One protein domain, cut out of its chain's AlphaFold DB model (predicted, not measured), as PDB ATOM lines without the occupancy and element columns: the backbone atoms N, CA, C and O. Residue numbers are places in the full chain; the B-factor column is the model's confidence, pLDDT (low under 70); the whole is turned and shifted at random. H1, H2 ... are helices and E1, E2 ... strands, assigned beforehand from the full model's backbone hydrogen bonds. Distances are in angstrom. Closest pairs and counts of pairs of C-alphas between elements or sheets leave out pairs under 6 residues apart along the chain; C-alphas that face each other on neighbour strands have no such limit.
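What this domain is: This is residues 431 to 581 of the 606 residues of the protein "SH3b domain-containing protein" of Halocynthiibacter arcticus (UniProt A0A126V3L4). A twisted sheet of five strands, E2 to E6, meets a second sheet of three strands, E1, E8 and E7, near Ile 485 of E6, while the short helices H1, H2 and H3 follow each other in space, with H2 near the middle of the whole. The small hairpin E9 and E10 lies far from the larger sheet, and a long unnamed stretch, residues 552 to 574, leads from it to H4. The 151 printed residues have four named helices and ten named strands, in the order E1 E2 E3 E4 E5 E6 H1 H2 E7 E8 H3 E9 E10 H4; the class is mixed, with under half of the residues in named elements. The sheets E2 E3 E4 E5 E6, E1 E8 E7 and E9 E10 are antiparallel; the whole is compact, with a radius of gyration of the C-alphas of 15.3 A and spans of 38 by 33 by 29 A.

How they stand to each other: Start at E1, residues 432 to 437, antiparallel to E8, residues 530 to 535; N 434 and O 533 are 2.9 A apart, within hydrogen-bond range. Next come E2, 453 to 455, E3, 462 to 464, E4, 470 to 474, E5, 477 to 482, and E6, 485 to 489, a meander, each strand the antiparallel neighbour of the one before. Look within hydrogen-bond range at N 454 and O 463, 2.9 A, N 464 and O 471, 2.9 A, N 472 and O 479, 2.8 A, and N 480 and O 487, 3.0 A. H1, residues 504 to 508, is only just on this sheet, with 5 pairs of C-alphas within 10 A, and only grazes it. H2, residues 516 to 520, grazes it too, and touches H1, closest at C-alphas 507 and 519, 4.8 A. E7, residues 521 to 526, makes a hairpin with E8, with N 522 and O 534 2.9 A apart. H3, residues 537 to 540, touches H2, closest at C-alphas 517 and 539, 4.5 A. E9, 542 to 545, and E10, 548 to 551, form a hairpin, with N 543 and O 550 2.8 A apart. H4, residues 575 to 579, is near H3. H4 has its O i to N i+4 pair within range; H1 and H2 have 0 of 1, but 2 of 2 O i to N i+3 pairs, and H3 is too short for an i+4 pair.

Where its parts are: Find C-alpha 432 at (103.525, 49.052, 74.737), where E1 begins its 16.5 A. E5 is 16.7 A long, E8 16.2 A and E7 14.2 A. H4 ends at C-alpha 579, (109.804, 53.421, 81.386).

The domain as a whole: C-alphas 449 and 547, the two farthest apart, are 43.0 A apart. The printed part has no cut; its long links are E1 to E2, E6 to H1 and E10 to H4. Mean pLDDT of the printed part is 77.7, and residues 557 to 581 are among those under 70.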
ATOM      1  N   PRO A 431     104.890  44.627  73.248       61.75
ATOM      2  CA  PRO A 431     104.703  46.002  72.824       61.75
ATOM      3  C   PRO A 431     103.914  46.789  73.870       61.75
ATOM      4  O   PRO A 431     102.895  46.327  74.383       61.75
ATOM      5  N   GLU A 432     104.351  48.010  74.138       63.44
ATOM      6  CA  GLU A 432     103.525  49.052  74.737       63.44
ATOM      7  C   GLU A 432     102.656  49.669  73.648       63.44
ATOM      8  O   GLU A 432     103.160  50.065  72.595       63.44
ATOM      9  N   ILE A 433     101.340  49.703  73.876       61.41
ATOM     10  CA  ILE A 433     100.373  50.166  72.881       61.41
ATOM     11  C   ILE A 433      99.833  51.534  73.280       61.41
ATOM     12  O   ILE A 433      99.229  51.682  74.342       61.41
ATOM     13  N   ALA A 434      99.984  52.511  72.391       62.59
ATOM     14  CA  ALA A 434      99.456  53.858  72.560       62.59
ATOM     15  C   ALA A 434      98.426  54.184  71.473       62.59
ATOM     16  O   ALA A 434      98.658  53.955  70.286       62.59
ATOM     17  N   ALA A 435      97.285  54.746  71.882       68.88
ATOM     18  CA  ALA A 435      96.275  55.281  70.973       68.88
ATOM     19  C   ALA A 435      96.556  56.764  70.696       68.88
ATOM     20  O   ALA A 435      96.579  57.575  71.621       68.88
ATOM     21  N   VAL A 436      96.735  57.122  69.427       74.56
ATOM     22  CA  VAL A 436      97.117  58.473  69.002       74.56
ATOM     23  C   VAL A 436      96.008  59.087  68.162       74.56
ATOM     24  O   VAL A 436      95.719  58.615  67.061       74.56
ATOM     25  N   ASP A 437      95.391  60.152  68.678       83.12
ATOM     26  CA  ASP A 437      94.502  61.026  67.907       83.12
ATOM     27  C   ASP A 437      95.329  61.836  66.898       83.12
ATOM     28  O   ASP A 437      96.277  62.529  67.264       83.12
ATOM     29  N   HIS A 438      94.967  61.767  65.617       90.56
ATOM     30  CA  HIS A 438      95.697  62.439  64.537       90.56
ATOM     31  C   HIS A 438      95.779  63.956  64.722       90.56
ATOM     32  O   HIS A 438      96.714  64.581  64.229       90.56
ATOM     33  N   ALA A 439      94.814  64.559  65.419       90.25
ATOM     34  CA  ALA A 439      94.777  66.001  65.642       90.25
ATOM     35  C   ALA A 439      95.611  66.469  66.849       90.25
ATOM     36  O   ALA A 439      95.838  67.676  66.986       90.25
ATOM     37  N   SER A 440      96.035  65.561  67.738       87.06
ATOM     38  CA  SER A 440      96.703  65.925  68.996       87.06
ATOM     39  C   SER A 440      98.224  66.022  68.884       87.06
ATOM     40  O   SER A 440      98.847  66.679  69.720       87.06
ATOM     41  N   VAL A 441      98.816  65.421  67.849       89.31
ATOM     42  CA  VAL A 441     100.269  65.339  67.652       89.31
ATOM     43  C   VAL A 441     100.711  66.014  66.356       89.31
ATOM     44  O   VAL A 441      99.949  66.137  65.396       89.31
ATOM     45  N   LYS A 442     101.963  66.469  66.327       90.00
ATOM     46  CA  LYS A 442     102.623  67.031  65.145       90.00
ATOM     47  C   LYS A 442     104.057  66.532  65.101       90.00
ATOM     48  O   LYS A 442     104.670  66.394  66.153       90.00
ATOM     49  N   ALA A 443     104.577  66.333  63.899       92.38
ATOM     50  CA  ALA A 443     105.990  66.067  63.690       92.38
ATOM     51  C   ALA A 443     106.710  67.353  63.281       92.38
ATOM     52  O   ALA A 443     106.301  68.009  62.317       92.38
ATOM     53  N   ASP A 444     107.757  67.702  64.028       89.56
ATOM     54  CA  ASP A 444     108.633  68.837  63.741       89.56
ATOM     55  C   ASP A 444     110.009  68.326  63.312       89.56
ATOM     56  O   ASP A 444     110.819  67.870  64.119       89.56
ATOM     57  N   VAL A 445     110.237  68.356  62.001       91.38
ATOM     58  CA  VAL A 445     111.456  67.847  61.378       91.38
ATOM     59  C   VAL A 445     112.215  69.022  60.780       91.38
ATOM     60  O   VAL A 445     111.731  69.710  59.878       91.38
ATOM     61  N   SER A 446     113.437  69.214  61.254       88.31
ATOM     62  CA  SER A 446     114.367  70.247  60.818       88.31
ATOM     63  C   SER A 446     115.693  69.631  60.380       88.31
ATOM     64  O   SER A 446     116.047  68.521  60.776       88.31
ATOM     65  N   TYR A 447     116.416  70.352  59.520       88.56
ATOM     66  CA  TYR A 447     117.690  69.912  58.959       88.56
ATOM     67  C   TYR A 447     118.761  70.979  59.152       88.56
ATOM     68  O   TYR A 447     118.504  72.179  59.006       88.56
ATOM     69  N   ALA A 448     119.987  70.537  59.410       81.12
ATOM     70  CA  ALA A 448     121.171  71.373  59.308       81.12
ATOM     71  C   ALA A 448     121.546  71.539  57.824       81.12
ATOM     72  O   ALA A 448     122.328  70.764  57.277       81.12
ATOM     73  N   GLY A 449     120.962  72.547  57.171       87.56
ATOM     74  CA  GLY A 449     121.124  72.787  55.732       87.56
ATOM     75  C   GLY A 449     120.086  72.052  54.877       87.56
ATOM     76  O   GLY A 449     118.975  71.779  55.330       87.56
ATOM     77  N   ASP A 450     120.435  71.771  53.619       92.56
ATOM     78  CA  ASP A 450     119.587  70.986  52.712       92.56
ATOM     79  C   ASP A 450     119.580  69.502  53.134       92.56
ATOM     80  O   ASP A 450     120.609  69.022  53.603       92.56
ATOM     81  N   PRO A 451     118.483  68.735  52.969       94.81
ATOM     82  CA  PRO A 451     118.450  67.327  53.366       94.81
ATOM     83  C   PRO A 451     119.488  66.466  52.655       94.81
ATOM     84  O   PRO A 451     119.506  66.372  51.424       94.81
ATOM     85  N   GLU A 452     120.284  65.755  53.444       94.06
ATOM     86  CA  GLU A 452     121.306  64.834  52.968       94.06
ATOM     87  C   GLU A 452     120.900  63.402  53.308       94.06
ATOM     88  O   GLU A 452     120.778  63.042  54.475       94.06
ATOM     89  N   PHE A 453     120.685  62.578  52.280       94.88
ATOM     90  CA  PHE A 453     120.268  61.185  52.438       94.88
ATOM     91  C   PHE A 453     121.397  60.223  52.084       94.88
ATOM     92  O   PHE A 453     122.045  60.370  51.046       94.88
ATOM     93  N   THR A 454     121.559  59.183  52.899       94.75
ATOM     94  CA  THR A 454     122.473  58.070  52.636       94.75
ATOM     95  C   THR A 454     121.707  56.749  52.484       94.75
ATOM     96  O   THR A 454     120.708  56.546  53.180       94.75
ATOM     97  N   PRO A 455     122.102  55.842  51.569       96.81
ATOM     98  CA  PRO A 455     121.434  54.550  51.394       96.81
ATOM     99  C   PRO A 455     121.519  53.650  52.634       96.81
ATOM    100  O   PRO A 455     122.565  53.578  53.272       96.81
ATOM    101  N   ILE A 456     120.454  52.890  52.897       94.56
ATOM    102  CA  ILE A 456     120.436  51.805  53.889       94.56
ATOM    103  C   ILE A 456     120.890  50.522  53.198       94.56
ATOM    104  O   ILE A 456     120.248  50.051  52.247       94.56
ATOM    105  N   LYS A 457     121.987  49.927  53.669       90.69
ATOM    106  CA  LYS A 457     122.598  48.764  53.025       90.69
ATOM    107  C   LYS A 457     121.620  47.590  52.945       90.69
ATOM    108  O   LYS A 457     120.980  47.209  53.917       90.69
ATOM    109  N   GLY A 458     121.546  46.973  51.765       88.88
ATOM    110  CA  GLY A 458     120.674  45.820  51.518       88.88
ATOM    111  C   GLY A 458     119.217  46.172  51.203       88.88
ATOM    112  O   GLY A 458     118.423  45.259  50.991       88.88
ATOM    113  N   THR A 459     118.870  47.459  51.115       92.69
ATOM    114  CA  THR A 459     117.515  47.927  50.786       92.69
ATOM    115  C   THR A 459     117.553  49.008  49.697       92.69
ATOM    116  O   THR A 459     118.621  49.499  49.336       92.69
ATOM    117  N   GLU A 460     116.389  49.390  49.166       94.31
ATOM    118  CA  GLU A 460     116.246  50.562  48.279       94.31
ATOM    119  C   GLU A 460     115.976  51.866  49.056       94.31
ATOM    120  O   GLU A 460     115.765  52.922  48.457       94.31
ATOM    121  N   MET A 461     115.952  51.801  50.390       97.69
ATOM    122  CA  MET A 461     115.679  52.945  51.253       97.69
ATOM    123  C   MET A 461     116.940  53.773  51.505       97.69
ATOM    124  O   MET A 461     118.073  53.332  51.304       97.69
ATOM    125  N   SER A 462     116.731  54.986  51.999       97.56
ATOM    126  CA  SER A 462     117.790  55.851  52.526       97.56
ATOM    127  C   SER A 462     117.317  56.544  53.800       97.56
ATOM    128  O   SER A 462     116.113  56.612  54.036       97.56
ATOM    129  N   TYR A 463     118.238  57.054  54.613       95.88
ATOM    130  CA  TYR A 463     117.920  57.874  55.785       95.88
ATOM    131  C   TYR A 463     118.678  59.199  55.759       95.88
ATOM    132  O   TYR A 463     119.714  59.312  55.101       95.88
ATOM    133  N   ALA A 464     118.131  60.205  56.436       93.62
ATOM    134  CA  ALA A 464     118.732  61.526  56.552       93.62
ATOM    135  C   ALA A 464     119.908  61.545  57.547       93.62
ATOM    136  O   ALA A 464     119.809  60.982  58.634       93.62
ATOM    137  N   LEU A 465     121.008  62.213  57.186       87.00
ATOM    138  CA  LEU A 465     122.218  62.355  58.015       87.00
ATOM    139  C   LEU A 465     122.237  63.625  58.872       87.00
ATOM    140  O   LEU A 465     122.997  63.720  59.833       87.00
ATOM    141  N   ASN A 466     121.447  64.622  58.489       85.88
ATOM    142  CA  ASN A 466     121.522  65.977  59.024       85.88
ATOM    143  C   ASN A 466     120.173  66.492  59.536       85.88
ATOM    144  O   ASN A 466     119.964  67.703  59.570       85.88
ATOM    145  N   SER A 467     119.266  65.592  59.915       86.62
ATOM    146  CA  SER A 467     117.989  65.924  60.552       86.62
ATOM    147  C   SER A 467     118.064  65.825  62.077       86.62
ATOM    148  O   SER A 467     118.896  65.100  62.616       86.62
ATOM    149  N   ASN A 468     117.185  66.554  62.772       80.56
ATOM    150  CA  ASN A 468     116.984  66.406  64.220       80.56
ATOM    151  C   ASN A 468     116.275  65.091  64.591       80.56
ATOM    152  O   ASN A 468     116.485  64.578  65.682       80.56
ATOM    153  N   GLU A 469     115.459  64.555  63.681       88.44
ATOM    154  CA  GLU A 469     114.719  63.302  63.845       88.44
ATOM    155  C   GLU A 469     115.201  62.232  62.863       88.44
ATOM    156  O   GLU A 469     115.771  62.543  61.816       88.44
ATOM    157  N   THR A 470     114.907  60.958  63.133       90.50
ATOM    158  CA  THR A 470     115.125  59.908  62.125       90.50
ATOM    159  C   THR A 470     114.136  60.084  60.978       90.50
ATOM    160  O   THR A 470     112.926  59.966  61.177       90.50
ATOM    161  N   VAL A 471     114.639  60.320  59.763       95.81
ATOM    162  CA  VAL A 471     113.817  60.415  58.546       95.81
ATOM    163  C   VAL A 471     114.266  59.373  57.535       95.81
ATOM    164  O   VAL A 471     115.388  59.418  57.033       95.81
ATOM    165  N   LEU A 472     113.367  58.451  57.203       97.56
ATOM    166  CA  LEU A 472     113.539  57.440  56.170       97.56
ATOM    167  C   LEU A 472     112.894  57.908  54.869       97.56
ATOM    168  O   LEU A 472     111.766  58.394  54.863       97.56
ATOM    169  N   ARG A 473     113.569  57.688  53.746       98.25
ATOM    170  CA  ARG A 473     112.996  57.819  52.410       98.25
ATOM    171  C   ARG A 473     112.730  56.435  51.833       98.25
ATOM    172  O   ARG A 473     113.659  55.652  51.625       98.25
ATOM    173  N   VAL A 474     111.463  56.176  51.523       97.12
ATOM    174  CA  VAL A 474     110.967  54.928  50.936       97.12
ATOM    175  C   VAL A 474     110.292  55.262  49.605       97.12
ATOM    176  O   VAL A 474     109.136  55.681  49.556       97.12
ATOM    177  N   GLY A 475     111.044  55.127  48.510       94.62
ATOM    178  CA  GLY A 475     110.619  55.622  47.199       94.62
ATOM    179  C   GLY A 475     110.472  57.149  47.192       94.62
ATOM    180  O   GLY A 475     111.450  57.874  47.409       94.62
ATOM    181  N   ASP A 476     109.248  57.620  46.952       95.31
ATOM    182  CA  ASP A 476     108.890  59.047  46.923       95.31
ATOM    183  C   ASP A 476     108.231  59.537  48.228       95.31
ATOM    184  O   ASP A 476     107.857  60.703  48.321       95.31
ATOM    185  N   VAL A 477     108.092  58.666  49.236       98.00
ATOM    186  CA  VAL A 477     107.472  58.988  50.531       98.00
ATOM    187  C   VAL A 477     108.535  59.028  51.625       98.00
ATOM    188  O   VAL A 477     109.480  58.232  51.630       98.00
ATOM    189  N   TYR A 478     108.363  59.946  52.568       98.38
ATOM    190  CA  TYR A 478     109.222  60.116  53.732       98.38
ATOM    191  C   TYR A 478     108.488  59.659  54.985       98.38
ATOM    192  O   TYR A 478     107.316  59.982  55.163       98.38
ATOM    193  N   TYR A 479     109.179  58.924  55.850       98.12
ATOM    194  CA  TYR A 479     108.663  58.421  57.118       98.12
ATOM    195  C   TYR A 479     109.562  58.877  58.258       98.12
ATOM    196  O   TYR A 479     110.782  58.869  58.121       98.12
ATOM    197  N   THR A 480     108.977  59.245  59.390       96.75
ATOM    198  CA  THR A 480     109.722  59.607  60.600       96.75
ATOM    199  C   THR A 480     109.049  59.020  61.829       96.75
ATOM    200  O   THR A 480     107.831  58.824  61.826       96.75
ATOM    201  N   VAL A 481     109.841  58.706  62.852       90.12
ATOM    202  CA  VAL A 481     109.346  58.259  64.157       90.12
ATOM    203  C   VAL A 481     109.723  59.295  65.190       90.12
ATOM    204  O   VAL A 481     110.907  59.566  65.358       90.12
ATOM    205  N   ILE A 482     108.727  59.802  65.907       88.69
ATOM    206  CA  ILE A 482     108.911  60.718  67.034       88.69
ATOM    207  C   ILE A 482     108.114  60.139  68.197       88.69
ATOM    208  O   ILE A 482     106.939  59.815  68.021       88.69
ATOM    209  N   ASP A 483     108.753  59.940  69.349       85.50
ATOM    210  CA  ASP A 483     108.137  59.373  70.559       85.50
ATOM    211  C   ASP A 483     107.356  58.062  70.316       85.50
ATOM    212  O   ASP A 483     106.270  57.844  70.852       85.50
ATOM    213  N   GLY A 484     107.887  57.177  69.463       80.38
ATOM    214  CA  GLY A 484     107.236  55.905  69.125       80.38
ATOM    215  C   GLY A 484     106.008  56.023  68.208       80.38
ATOM    216  O   GLY A 484     105.246  55.066  68.074       80.38
ATOM    217  N   ILE A 485     105.809  57.170  67.555       87.38
ATOM    218  CA  ILE A 485     104.694  57.437  66.639       87.38
ATOM    219  C   ILE A 485     105.242  57.578  65.223       87.38
ATOM    220  O   ILE A 485     106.103  58.421  64.970       87.38
ATOM    221  N   TRP A 486     104.724  56.790  64.277       94.19
ATOM    222  CA  TRP A 486     105.072  56.978  62.870       94.19
ATOM    223  C   TRP A 486     104.299  58.138  62.254       94.19
ATOM    224  O   TRP A 486     103.070  58.215  62.342       94.19
ATOM    225  N   PHE A 487     105.022  58.958  61.505       97.88
ATOM    226  CA  PHE A 487     104.479  59.961  60.606       97.88
ATOM    227  C   PHE A 487     104.971  59.717  59.180       97.88
ATOM    228  O   PHE A 487     106.019  59.104  58.965       97.88
ATOM    229  N   LYS A 488     104.217  60.206  58.195       97.62
ATOM    230  CA  LYS A 488     104.570  60.152  56.773       97.62
ATOM    231  C   LYS A 488     104.321  61.490  56.077       97.62
ATOM    232  O   LYS A 488     103.450  62.249  56.495       97.62
ATOM    233  N   GLY A 489     105.052  61.764  55.005       97.38
ATOM    234  CA  GLY A 489     104.879  62.962  54.184       97.38
ATOM    235  C   GLY A 489     105.468  62.804  52.784       97.38
ATOM    236  O   GLY A 489     106.286  61.919  52.535       97.38
ATOM    237  N   ASP A 490     105.071  63.689  51.870       97.38
ATOM    238  CA  ASP A 490     105.530  63.695  50.468       97.38
ATOM    239  C   ASP A 490     106.824  64.518  50.263       97.38
ATOM    240  O   ASP A 490     107.289  64.720  49.142       97.38
ATOM    241  N   SER A 491     107.392  65.051  51.348       96.50
ATOM    242  CA  SER A 491     108.562  65.933  51.361       96.50
ATOM    243  C   SER A 491     109.418  65.647  52.600       96.50
ATOM    244  O   SER A 491     108.853  65.370  53.662       96.50
ATOM    245  N   PRO A 492     110.758  65.758  52.513       94.88
ATOM    246  CA  PRO A 492     111.637  65.503  53.650       94.88
ATOM    247  C   PRO A 492     111.437  66.491  54.807       94.88
ATOM    248  O   PRO A 492     111.712  66.126  55.945       94.88
ATOM    249  N   GLN A 493     110.933  67.703  54.544       92.12
ATOM    250  CA  GLN A 493     110.570  68.707  55.561       92.12
ATOM    251  C   GLN A 493     109.084  68.678  55.946       92.12
ATOM    252  O   GLN A 493     108.602  69.550  56.666       92.12
ATOM    253  N   GLY A 494     108.322  67.716  55.426       90.88
ATOM    254  CA  GLY A 494     106.886  67.654  55.630       90.88
ATOM    255  C   GLY A 494     106.085  68.632  54.747       90.88
ATOM    256  O   GLY A 494     106.590  69.105  53.721       90.88
ATOM    257  N   PRO A 495     104.816  68.916  55.107       94.38
ATOM    258  CA  PRO A 495     104.171  68.520  56.360       94.38
ATOM    259  C   PRO A 495     104.052  66.999  56.506       94.38
ATOM    260  O   PRO A 495     103.860  66.284  55.524       94.38
ATOM    261  N   PHE A 496     104.177  66.531  57.744       96.88
ATOM    262  CA  PHE A 496     104.048  65.129  58.119       96.88
ATOM    263  C   PHE A 496     102.687  64.889  58.791       96.88
ATOM    264  O   PHE A 496     102.267  65.667  59.649       96.88
ATOM    265  N   GLU A 497     102.005  63.812  58.409       96.44
ATOM    266  CA  GLU A 497     100.758  63.335  59.018       96.44
ATOM    267  C   GLU A 497     100.974  61.989  59.718       96.44
ATOM    268  O   GLU A 497     101.881  61.242  59.352       96.44
ATOM    269  N   VAL A 498     100.144  61.657  60.715       95.56
ATOM    270  CA  VAL A 498     100.224  60.361  61.411       95.56
ATOM    271  C   VAL A 498     100.052  59.222  60.403       95.56
ATOM    272  O   VAL A 498      99.099  59.187  59.621       95.56
ATOM    273  N   ALA A 499     100.990  58.277  60.404       92.38
ATOM    274  CA  ALA A 499     100.976  57.167  59.471       92.38
ATOM    275  C   ALA A 499      99.971  56.101  59.923       92.38
ATOM    276  O   ALA A 499     100.144  55.457  60.950       92.38
ATOM    277  N   THR A 500      98.954  55.842  59.102       86.44
ATOM    278  CA  THR A 500      97.979  54.757  59.325       86.44
ATOM    279  C   THR A 500      98.493  53.377  58.893       86.44
ATOM    280  O   THR A 500      97.788  52.382  59.027       86.44
ATOM    281  N   SER A 501      99.682  53.319  58.285       81.12
ATOM    282  CA  SER A 501     100.367  52.107  57.827       81.12
ATOM    283  C   SER A 501     101.818  52.437  57.470       81.12
ATOM    284  O   SER A 501     102.081  53.525  56.948       81.12
ATOM    285  N   VAL A 502     102.729  51.482  57.651       86.31
ATOM    286  CA  VAL A 502     104.165  51.622  57.359       86.31
ATOM    287  C   VAL A 502     104.602  50.488  56.419       86.31
ATOM    288  O   VAL A 502     104.185  49.353  56.647       86.31
ATOM    289  N   PRO A 503     105.383  50.753  55.354       84.56
ATOM    290  CA  PRO A 503     105.842  49.723  54.420       84.56
ATOM    291  C   PRO A 503     106.688  48.625  55.078       84.56
ATOM    292  O   PRO A 503     107.629  48.930  55.808       84.56
ATOM    293  N   ASP A 504     106.437  47.360  54.716       79.44
ATOM    294  CA  ASP A 504     107.136  46.193  55.284       79.44
ATOM    295  C   ASP A 504     108.667  46.252  55.137       79.44
ATOM    296  O   ASP A 504     109.396  45.728  55.975       79.44
ATOM    297  N   VAL A 505     109.162  46.916  54.085       83.94
ATOM    298  CA  VAL A 505     110.601  47.083  53.822       83.94
ATOM    299  C   VAL A 505     111.326  47.844  54.939       83.94
ATOM    300  O   VAL A 505     112.511  47.612  55.147       83.94
ATOM    301  N   ILE A 506     110.636  48.692  55.716       87.94
ATOM    302  CA  ILE A 506     111.240  49.354  56.885       87.94
ATOM    303  C   ILE A 506     111.684  48.313  57.916       87.94
ATOM    304  O   ILE A 506     112.779  48.423  58.452       87.94
ATOM    305  N   TYR A 507     110.922  47.240  58.123       85.88
ATOM    306  CA  TYR A 507     111.277  46.180  59.075       85.88
ATOM    307  C   TYR A 507     112.415  45.266  58.589       85.88
ATOM    308  O   TYR A 507     112.776  44.317  59.282       85.88
ATOM    309  N   THR A 508     112.996  45.534  57.413       86.69
ATOM    310  CA  THR A 508     114.177  44.823  56.902       86.69
ATOM    311  C   THR A 508     115.478  45.613  57.067       86.69
ATOM    312  O   THR A 508     116.501  45.189  56.533       86.69
ATOM    313  N   ILE A 509     115.462  46.768  57.749       88.31
ATOM    314  CA  ILE A 509     116.686  47.521  58.073       88.31
ATOM    315  C   ILE A 509     117.582  46.623  58.943       88.31
ATOM    316  O   ILE A 509     117.112  46.161  59.981       88.31
ATOM    317  N   PRO A 510     118.841  46.348  58.559       89.31
ATOM    318  CA  PRO A 510     119.733  45.492  59.343       89.31
ATOM    319  C   PRO A 510     120.223  46.192  60.618       89.31
ATOM    320  O   PRO A 510     120.296  47.420  60.655       89.31
ATOM    321  N   ALA A 511     120.631  45.428  61.639       88.50
ATOM    322  CA  ALA A 511     121.076  45.988  62.923       88.50
ATOM    323  C   ALA A 511     122.419  46.736  62.847       88.50
ATOM    324  O   ALA A 511     122.804  47.428  63.788       88.50
ATOM    325  N   THR A 512     123.106  46.624  61.707       87.69
ATOM    326  CA  THR A 512     124.319  47.376  61.360       87.69
ATOM    327  C   THR A 512     124.059  48.826  60.952       87.69
ATOM    328  O   THR A 512     125.008  49.529  60.620       87.69
ATOM    329  N   GLU A 513     122.801  49.253  60.859       89.25
ATOM    330  CA  GLU A 513     122.426  50.613  60.461       89.25
ATOM    331  C   GLU A 513     121.952  51.412  61.685       89.25
ATOM    332  O   GLU A 513     121.225  50.872  62.525       89.25
ATOM    333  N   PRO A 514     122.291  52.710  61.787       87.25
ATOM    334  CA  PRO A 514     121.980  53.524  62.969       87.25
ATOM    335  C   PRO A 514     120.481  53.694  63.214       87.25
ATOM    336  O   PRO A 514     120.053  53.906  64.343       87.25
ATOM    337  N   VAL A 515     119.680  53.561  62.158       91.50
ATOM    338  CA  VAL A 515     118.225  53.720  62.183       91.50
ATOM    339  C   VAL A 515     117.480  52.399  62.403       91.50
ATOM    340  O   VAL A 515     116.268  52.346  62.228       91.50
ATOM    341  N   HIS A 516     118.166  51.307  62.761       90.44
ATOM    342  CA  HIS A 516     117.533  49.997  62.970       90.44
ATOM    343  C   HIS A 516     116.474  49.993  64.082       90.44
ATOM    344  O   HIS A 516     115.482  49.269  63.993       90.44
ATOM    345  N   ASN A 517     116.642  50.816  65.117       89.38
ATOM    346  CA  ASN A 517     115.735  50.861  66.265       89.38
ATOM    347  C   ASN A 517     114.281  51.187  65.864       89.38
ATOM    348  O   ASN A 517     113.345  50.698  66.490       89.38
ATOM    349  N   VAL A 518     114.056  51.935  64.778       90.38
ATOM    350  CA  VAL A 518     112.697  52.263  64.303       90.38
ATOM    351  C   VAL A 518     111.902  51.036  63.843       90.38
ATOM    352  O   VAL A 518     110.675  51.081  63.804       90.38
ATOM    353  N   THR A 519     112.569  49.912  63.547       87.75
ATOM    354  CA  THR A 519     111.904  48.643  63.192       87.75
ATOM    355  C   THR A 519     111.094  48.039  64.343       87.75
ATOM    356  O   THR A 519     110.265  47.158  64.126       87.75
ATOM    357  N   TYR A 520     111.275  48.548  65.560       83.31
ATOM    358  CA  TYR A 520     110.575  48.112  66.767       83.31
ATOM    359  C   TYR A 520     109.329  48.950  67.091       83.31
ATOM    360  O   TYR A 520     108.727  48.773  68.155       83.31
ATOM    361  N   VAL A 521     108.928  49.833  66.169       82.81
ATOM    362  CA  VAL A 521     107.685  50.608  66.220       82.81
ATOM    363  C   VAL A 521     106.762  50.148  65.102       82.81
ATOM    364  O   VAL A 521     107.116  50.210  63.927       82.81
ATOM    365  N   THR A 522     105.554  49.716  65.454       75.88
ATOM    366  CA  THR A 522     104.584  49.144  64.510       75.88
ATOM    367  C   THR A 522     103.246  49.870  64.556       75.88
ATOM    368  O   THR A 522     102.848  50.394  65.594       75.88
ATOM    369  N   VAL A 523     102.520  49.874  63.435       72.62
ATOM    370  CA  VAL A 523     101.088  50.213  63.427       72.62
ATOM    371  C   VAL A 523     100.307  48.945  63.751       72.62
ATOM    372  O   VAL A 523     100.334  47.989  62.975       72.62
ATOM    373  N   VAL A 524      99.623  48.935  64.892       64.31
ATOM    374  CA  VAL A 524      98.840  47.788  65.376       64.31
ATOM    375  C   VAL A 524      97.456  47.781  64.734       64.31
ATOM    376  O   VAL A 524      97.010  46.751  64.233       64.31
ATOM    377  N   ASP A 525      96.788  48.936  64.742       57.91
ATOM    378  CA  ASP A 525      95.477  49.154  64.131       57.91
ATOM    379  C   ASP A 525      95.296  50.639  63.786       57.91
ATOM    380  O   ASP A 525      95.996  51.508  64.313       57.91
ATOM    381  N   SER A 526      94.351  50.960  62.904       63.19
ATOM    382  CA  SER A 526      94.045  52.342  62.551       63.19
ATOM    383  C   SER A 526      92.587  52.553  62.157       63.19
ATOM    384  O   SER A 526      91.998  51.818  61.371       63.19
ATOM    385  N   THR A 527      92.044  53.671  62.626       76.12
ATOM    386  CA  THR A 527      90.762  54.255  62.218       76.12
ATOM    387  C   THR A 527      91.008  55.574  61.462       76.12
ATOM    388  O   THR A 527      92.159  56.011  61.368       76.12
ATOM    389  N   PRO A 528      89.969  56.249  60.928       82.50
ATOM    390  CA  PRO A 528      90.139  57.536  60.249       82.50
ATOM    391  C   PRO A 528      90.648  58.695  61.121       82.50
ATOM    392  O   PRO A 528      91.054  59.704  60.561       82.50
ATOM    393  N   THR A 529      90.566  58.597  62.452       78.69
ATOM    394  CA  THR A 529      90.959  59.681  63.379       78.69
ATOM    395  C   THR A 529      91.994  59.256  64.414       78.69
ATOM    396  O   THR A 529      92.529  60.096  65.131       78.69
ATOM    397  N   THR A 530      92.238  57.954  64.551       67.50
ATOM    398  CA  THR A 530      93.083  57.403  65.612       67.50
ATOM    399  C   THR A 530      93.884  56.230  65.082       67.50
ATOM    400  O   THR A 530      93.306  55.326  64.476       67.50
ATOM    401  N   THR A 531      95.186  56.219  65.351       72.06
ATOM    402  CA  THR A 531      96.084  55.095  65.051       72.06
ATOM    403  C   THR A 531      96.671  54.547  66.344       72.06
ATOM    404  O   THR A 531      96.980  55.308  67.259       72.06
ATOM    405  N   TYR A 532      96.798  53.226  66.427       68.75
ATOM    406  CA  TYR A 532      97.383  52.523  67.560       68.75
ATOM    407  C   TYR A 532      98.801  52.094  67.199       68.75
ATOM    408  O   TYR A 532      98.990  51.329  66.250       68.75
ATOM    409  N   PHE A 533      99.784  52.578  67.952       71.50
ATOM    410  CA  PHE A 533     101.191  52.232  67.765       71.50
ATOM    411  C   PHE A 533     101.644  51.256  68.838       71.50
ATOM    412  O   PHE A 533     101.285  51.418  70.000       71.50
ATOM    413  N   GLY A 534     102.411  50.247  68.433       64.06
ATOM    414  CA  GLY A 534     103.045  49.279  69.319       64.06
ATOM    415  C   GLY A 534     104.550  49.500  69.335       64.06
ATOM    416  O   GLY A 534     105.181  49.415  68.279       64.06
ATOM    417  N   VAL A 535     105.113  49.756  70.514       74.62
ATOM    418  CA  VAL A 535     106.543  50.014  70.727       74.62
ATOM    419  C   VAL A 535     107.131  48.916  71.602       74.62
ATOM    420  O   VAL A 535     106.636  48.652  72.690       74.62
ATOM    421  N   THR A 536     108.195  48.269  71.139       72.38
ATOM    422  CA  THR A 536     108.924  47.237  71.905       72.38
ATOM    423  C   THR A 536     110.301  47.748  72.333       72.38
ATOM    424  O   THR A 536     110.748  48.801  71.873       72.38
ATOM    425  N   ALA A 537     111.000  47.011  73.207       75.06
ATOM    426  CA  ALA A 537     112.245  47.487  73.821       75.06
ATOM    427  C   ALA A 537     113.354  47.841  72.815       75.06
ATOM    428  O   ALA A 537     114.188  48.696  73.110       75.06
ATOM    429  N   GLY A 538     113.353  47.250  71.617       81.00
ATOM    430  CA  GLY A 538     114.352  47.556  70.591       81.00
ATOM    431  C   GLY A 538     114.278  48.989  70.050       81.00
ATOM    432  O   GLY A 538     115.291  49.491  69.572       81.00
ATOM    433  N   TYR A 539     113.149  49.697  70.202       83.88
ATOM    434  CA  TYR A 539     113.075  51.130  69.871       83.88
ATOM    435  C   TYR A 539     113.970  51.957  70.800       83.88
ATOM    436  O   TYR A 539     114.626  52.905  70.368       83.88
ATOM    437  N   PHE A 540     114.068  51.504  72.049       80.94
ATOM    438  CA  PHE A 540     114.974  52.005  73.074       80.94
ATOM    439  C   PHE A 540     116.276  51.194  73.145       80.94
ATOM    440  O   PHE A 540     116.903  51.101  74.197       80.94
ATOM    441  N   PHE A 541     116.683  50.595  72.022       86.25
ATOM    442  CA  PHE A 541     117.942  49.868  71.862       86.25
ATOM    443  C   PHE A 541     118.100  48.597  72.719       86.25
ATOM    444  O   PHE A 541     119.218  48.110  72.873       86.25
ATOM    445  N   GLY A 542     117.016  48.032  73.256       83.81
ATOM    446  CA  GLY A 542     117.016  46.726  73.920       83.81
ATOM    447  C   GLY A 542     116.852  45.583  72.917       83.81
ATOM    448  O   GLY A 542     115.737  45.271  72.499       83.81
ATOM    449  N   TYR A 543     117.953  44.943  72.537       87.25
ATOM    450  CA  TYR A 543     117.987  43.892  71.521       87.25
ATOM    451  C   TYR A 543     118.199  42.516  72.141       87.25
ATOM    452  O   TYR A 543     119.089  42.329  72.959       87.25
ATOM    453  N   TYR A 544     117.427  41.518  71.721       84.75
ATOM    454  CA  TYR A 544     117.676  40.138  72.131       84.75
ATOM    455  C   TYR A 544     118.731  39.502  71.237       84.75
ATOM    456  O   TYR A 544     118.564  39.421  70.015       84.75
ATOM    457  N   ALA A 545     119.806  39.033  71.857       89.38
ATOM    458  CA  ALA A 545     120.904  38.411  71.159       89.38
ATOM    459  C   ALA A 545     121.643  37.412  72.062       89.38
ATOM    460  O   ALA A 545     121.839  37.637  73.252       89.38
ATOM    461  N   TRP A 546     122.050  36.277  71.496       88.94
ATOM    462  CA  TRP A 546     122.760  35.193  72.201       88.94
ATOM    463  C   TRP A 546     122.071  34.698  73.478       88.94
ATOM    464  O   TRP A 546     122.742  34.211  74.380       88.94
ATOM    465  N   GLY A 547     120.741  34.742  73.531       82.19
ATOM    466  CA  GLY A 547     119.981  34.241  74.675       82.19
ATOM    467  C   GLY A 547     119.821  35.232  75.831       82.19
ATOM    468  O   GLY A 547     119.346  34.826  76.885       82.19
ATOM    469  N   SER A 548     120.175  36.508  75.656       86.50
ATOM    470  CA  SER A 548     119.913  37.571  76.636       86.50
ATOM    471  C   SER A 548     119.636  38.923  75.958       86.50
ATOM    472  O   SER A 548     119.642  39.028  74.730       86.50
ATOM    473  N   ILE A 549     119.319  39.955  76.749       84.12
ATOM    474  CA  ILE A 549     119.095  41.322  76.255       84.12
ATOM    475  C   ILE A 549     120.401  42.117  76.265       84.12
ATOM    476  O   ILE A 549     121.086  42.195  77.282       84.12
ATOM    477  N   PHE A 550     120.724  42.725  75.127       89.75
ATOM    478  CA  PHE A 550     121.837  43.638  74.907       89.75
ATOM    479  C   PHE A 550     121.301  45.060  74.748       89.75
ATOM    480  O   PHE A 550     120.258  45.268  74.130       89.75
ATOM    481  N   TYR A 551     122.041  46.037  75.263       85.69
ATOM    482  CA  TYR A 551     121.711  47.454  75.111       85.69
ATOM    483  C   TYR A 551     122.591  48.060  74.016       85.69
ATOM    484  O   TYR A 551     123.814  47.894  74.030       85.69
ATOM    485  N   GLY A 552     121.974  48.699  73.025       85.69
ATOM    486  CA  GLY A 552     122.662  49.192  71.834       85.69
ATOM    487  C   GLY A 552     123.059  48.070  70.869       85.69
ATOM    488  O   GLY A 552     123.150  46.904  71.259       85.69
ATOM    489  N   PRO A 553     123.331  48.381  69.590       84.31
ATOM    490  CA  PRO A 553     123.744  47.375  68.617       84.31
ATOM    491  C   PRO A 553     125.256  47.088  68.661       84.31
ATOM    492  O   PRO A 553     125.721  46.161  68.005       84.31
ATOM    493  N   GLY A 554     126.023  47.852  69.449       81.94
ATOM    494  CA  GLY A 554     127.480  47.739  69.600       81.94
ATOM    495  C   GLY A 554     128.277  48.482  68.523       81.94
ATOM    496  O   GLY A 554     129.425  48.839  68.756       81.94
ATOM    497  N   TRP A 555     127.663  48.761  67.372       81.75
ATOM    498  CA  TRP A 555     128.268  49.554  66.307       81.75
ATOM    499  C   TRP A 555     128.454  51.011  66.732       81.75
ATOM    500  O   TRP A 555     127.527  51.632  67.254       81.75
ATOM    501  N   ASN A 556     129.636  51.562  66.455       71.94
ATOM    502  CA  ASN A 556     129.884  52.991  66.582       71.94
ATOM    503  C   ASN A 556     129.407  53.715  65.317       71.94
ATOM    504  O   ASN A 556     129.931  53.464  64.227       71.94
ATOM    505  N   TYR A 557     128.428  54.602  65.459       65.19
ATOM    506  CA  TYR A 557     127.902  55.405  64.360       65.19
ATOM    507  C   TYR A 557     128.391  56.845  64.496       65.19
ATOM    508  O   TYR A 557     128.388  57.364  65.605       65.19
ATOM    509  N   PRO A 558     128.756  57.522  63.394       54.88
ATOM    510  CA  PRO A 558     128.932  58.965  63.431       54.88
ATOM    511  C   PRO A 558     127.632  59.630  63.914       54.88
ATOM    512  O   PRO A 558     126.552  59.174  63.516       54.88
ATOM    513  N   PRO A 559     127.706  60.705  64.713       53.28
ATOM    514  CA  PRO A 559     126.517  61.394  65.191       53.28
ATOM    515  C   PRO A 559     125.685  61.904  64.005       53.28
ATOM    516  O   PRO A 559     126.210  62.507  63.064       53.28
ATOM    517  N   ILE A 560     124.380  61.624  64.035       50.78
ATOM    518  CA  ILE A 560     123.415  62.094  63.035       50.78
ATOM    519  C   ILE A 560     122.965  63.498  63.464       50.78
ATOM    520  O   ILE A 560     122.283  63.658  64.475       50.78
ATOM    521  N   GLY A 561     123.360  64.517  62.700       48.66
ATOM    522  CA  GLY A 561     122.965  65.912  62.917       48.66
ATOM    523  C   GLY A 561     123.593  66.612  64.142       48.66
ATOM    524  O   GLY A 561     124.437  66.053  64.835       48.66
ATOM    525  N   PRO A 562     123.199  67.872  64.420       35.72
ATOM    526  CA  PRO A 562     123.687  68.670  65.555       35.72
ATOM    527  C   PRO A 562     123.099  68.234  66.913       35.72
ATOM    528  O   PRO A 562     123.094  69.021  67.861       35.72
ATOM    529  N   ALA A 563     122.564  67.013  67.012       34.12
ATOM    530  CA  ALA A 563     122.018  66.495  68.254       34.12
ATOM    531  C   ALA A 563     123.143  66.358  69.300       34.12
ATOM    532  O   ALA A 563     124.249  65.929  68.957       34.12
ATOM    533  N   PRO A 564     122.898  66.730  70.571       29.81
ATOM    534  CA  PRO A 564     123.857  66.470  71.636       29.81
ATOM    535  C   PRO A 564     124.150  64.972  71.676       29.81
ATOM    536  O   PRO A 564     123.245  64.162  71.473       29.81
ATOM    537  N   VAL A 565     125.410  64.619  71.938       32.34
ATOM    538  CA  VAL A 565     125.846  63.234  72.132       32.34
ATOM    539  C   VAL A 565     124.933  62.592  73.172       32.34
ATOM    540  O   VAL A 565     125.062  62.836  74.372       32.34
ATOM    541  N   ILE A 566     123.980  61.780  72.717       30.55
ATOM    542  CA  ILE A 566     123.361  60.794  73.584       30.55
ATOM    543  C   ILE A 566     124.489  59.806  73.809       30.55
ATOM    544  O   ILE A 566     124.834  59.037  72.913       30.55
ATOM    545  N   ALA A 567     125.126  59.890  74.974       27.88
ATOM    546  CA  ALA A 567     126.043  58.871  75.437       27.88
ATOM    547  C   ALA A 567     125.252  57.556  75.534       27.88
ATOM    548  O   ALA A 567     124.727  57.208  76.584       27.88
ATOM    549  N   LEU A 568     125.148  56.822  74.425       30.83
ATOM    550  CA  LEU A 568     124.546  55.487  74.347       30.83
ATOM    551  C   LEU A 568     125.434  54.423  75.020       30.83
ATOM    552  O   LEU A 568     125.272  53.234  74.769       30.83
ATOM    553  N   GLN A 569     126.386  54.842  75.856       29.89
ATOM    554  CA  GLN A 569     127.359  53.967  76.498       29.89
ATOM    555  C   GLN A 569     127.261  53.924  78.017       29.89
ATOM    556  O   GLN A 569     127.938  53.091  78.603       29.89
ATOM    557  N   ASP A 570     126.425  54.744  78.663       26.88
ATOM    558  CA  ASP A 570     126.331  54.717  80.122       26.88
ATOM    559  C   ASP A 570     124.953  54.278  80.615       26.88
ATOM    560  O   ASP A 570     123.912  54.811  80.233       26.88
ATOM    561  N   SER A 571     125.003  53.337  81.555       28.44
ATOM    562  CA  SER A 571     123.935  52.755  82.365       28.44
ATOM    563  C   SER A 571     123.058  51.670  81.724       28.44
ATOM    564  O   SER A 571     122.132  51.901  80.949       28.44
ATOM    565  N   ALA A 572     123.280  50.449  82.221       29.34
ATOM    566  CA  ALA A 572     122.222  49.494  82.506       29.34
ATOM    567  C   ALA A 572     121.155  50.175  83.383       29.34
ATOM    568  O   ALA A 572     121.146  50.051  84.609       29.34
ATOM    569  N   LEU A 573     120.267  50.950  82.768       30.16
ATOM    570  CA  LEU A 573     119.020  51.305  83.410       30.16
ATOM    571  C   LEU A 573     118.207  50.009  83.498       30.16
ATOM    572  O   LEU A 573     117.997  49.360  82.469       30.16
ATOM    573  N   PRO A 574     117.754  49.588  84.694       29.72
ATOM    574  CA  PRO A 574     116.761  48.528  84.761       29.72
ATOM    575  C   PRO A 574     115.571  48.942  83.888       29.72
ATOM    576  O   PRO A 574     115.264  50.130  83.788       29.72
ATOM    577  N   LEU A 575     114.892  47.978  83.262       32.28
ATOM    578  CA  LEU A 575     113.750  48.218  82.367       32.28
ATOM    579  C   LEU A 575     112.715  49.199  82.975       32.28
ATOM    580  O   LEU A 575     112.107  49.993  82.268       32.28
ATOM    581  N   SER A 576     112.593  49.221  84.307       28.08
ATOM    582  CA  SER A 576     111.770  50.158  85.080       28.08
ATOM    583  C   SER A 576     112.203  51.635  85.022       28.08
ATOM    584  O   SER A 576     111.353  52.516  85.111       28.08
ATOM    585  N   ALA A 577     113.493  51.933  84.867       29.80
ATOM    586  CA  ALA A 577     114.020  53.295  84.771       29.80
ATOM    587  C   ALA A 577     113.925  53.872  83.346       29.80
ATOM    588  O   ALA A 577     113.747  55.079  83.200       29.80
ATOM    589  N   LEU A 578     113.952  53.020  82.315       32.38
ATOM    590  CA  LEU A 578     113.642  53.411  80.933       32.38
ATOM    591  C   LEU A 578     112.164  53.806  80.766       32.38
ATOM    592  O   LEU A 578     111.868  54.805  80.117       32.38
ATOM    593  N   LEU A 579     111.237  53.093  81.421       32.28
ATOM    594  CA  LEU A 579     109.804  53.421  81.386       32.28
ATOM    595  C   LEU A 579     109.433  54.705  82.155       32.28
ATOM    596  O   LEU A 579     108.456  55.370  81.808       32.28
ATOM    597  N   ALA A 580     110.202  55.101  83.174       27.83
ATOM    598  CA  ALA A 580     109.929  56.316  83.951       27.83
ATOM    599  C   ALA A 580     110.104  57.619  83.140       27.83
ATOM    600  O   ALA A 580     109.623  58.674  83.554       27.83
ATOM    601  N   ILE A 581     110.771  57.549  81.985       32.12
ATOM    602  CA  ILE A 581     111.017  58.688  81.091       32.12
ATOM    603  C   ILE A 581     109.745  59.075  80.302       32.12
ATOM    604  O   ILE A 581     109.627  60.214  79.859       32.12
TER     605      ILE A 581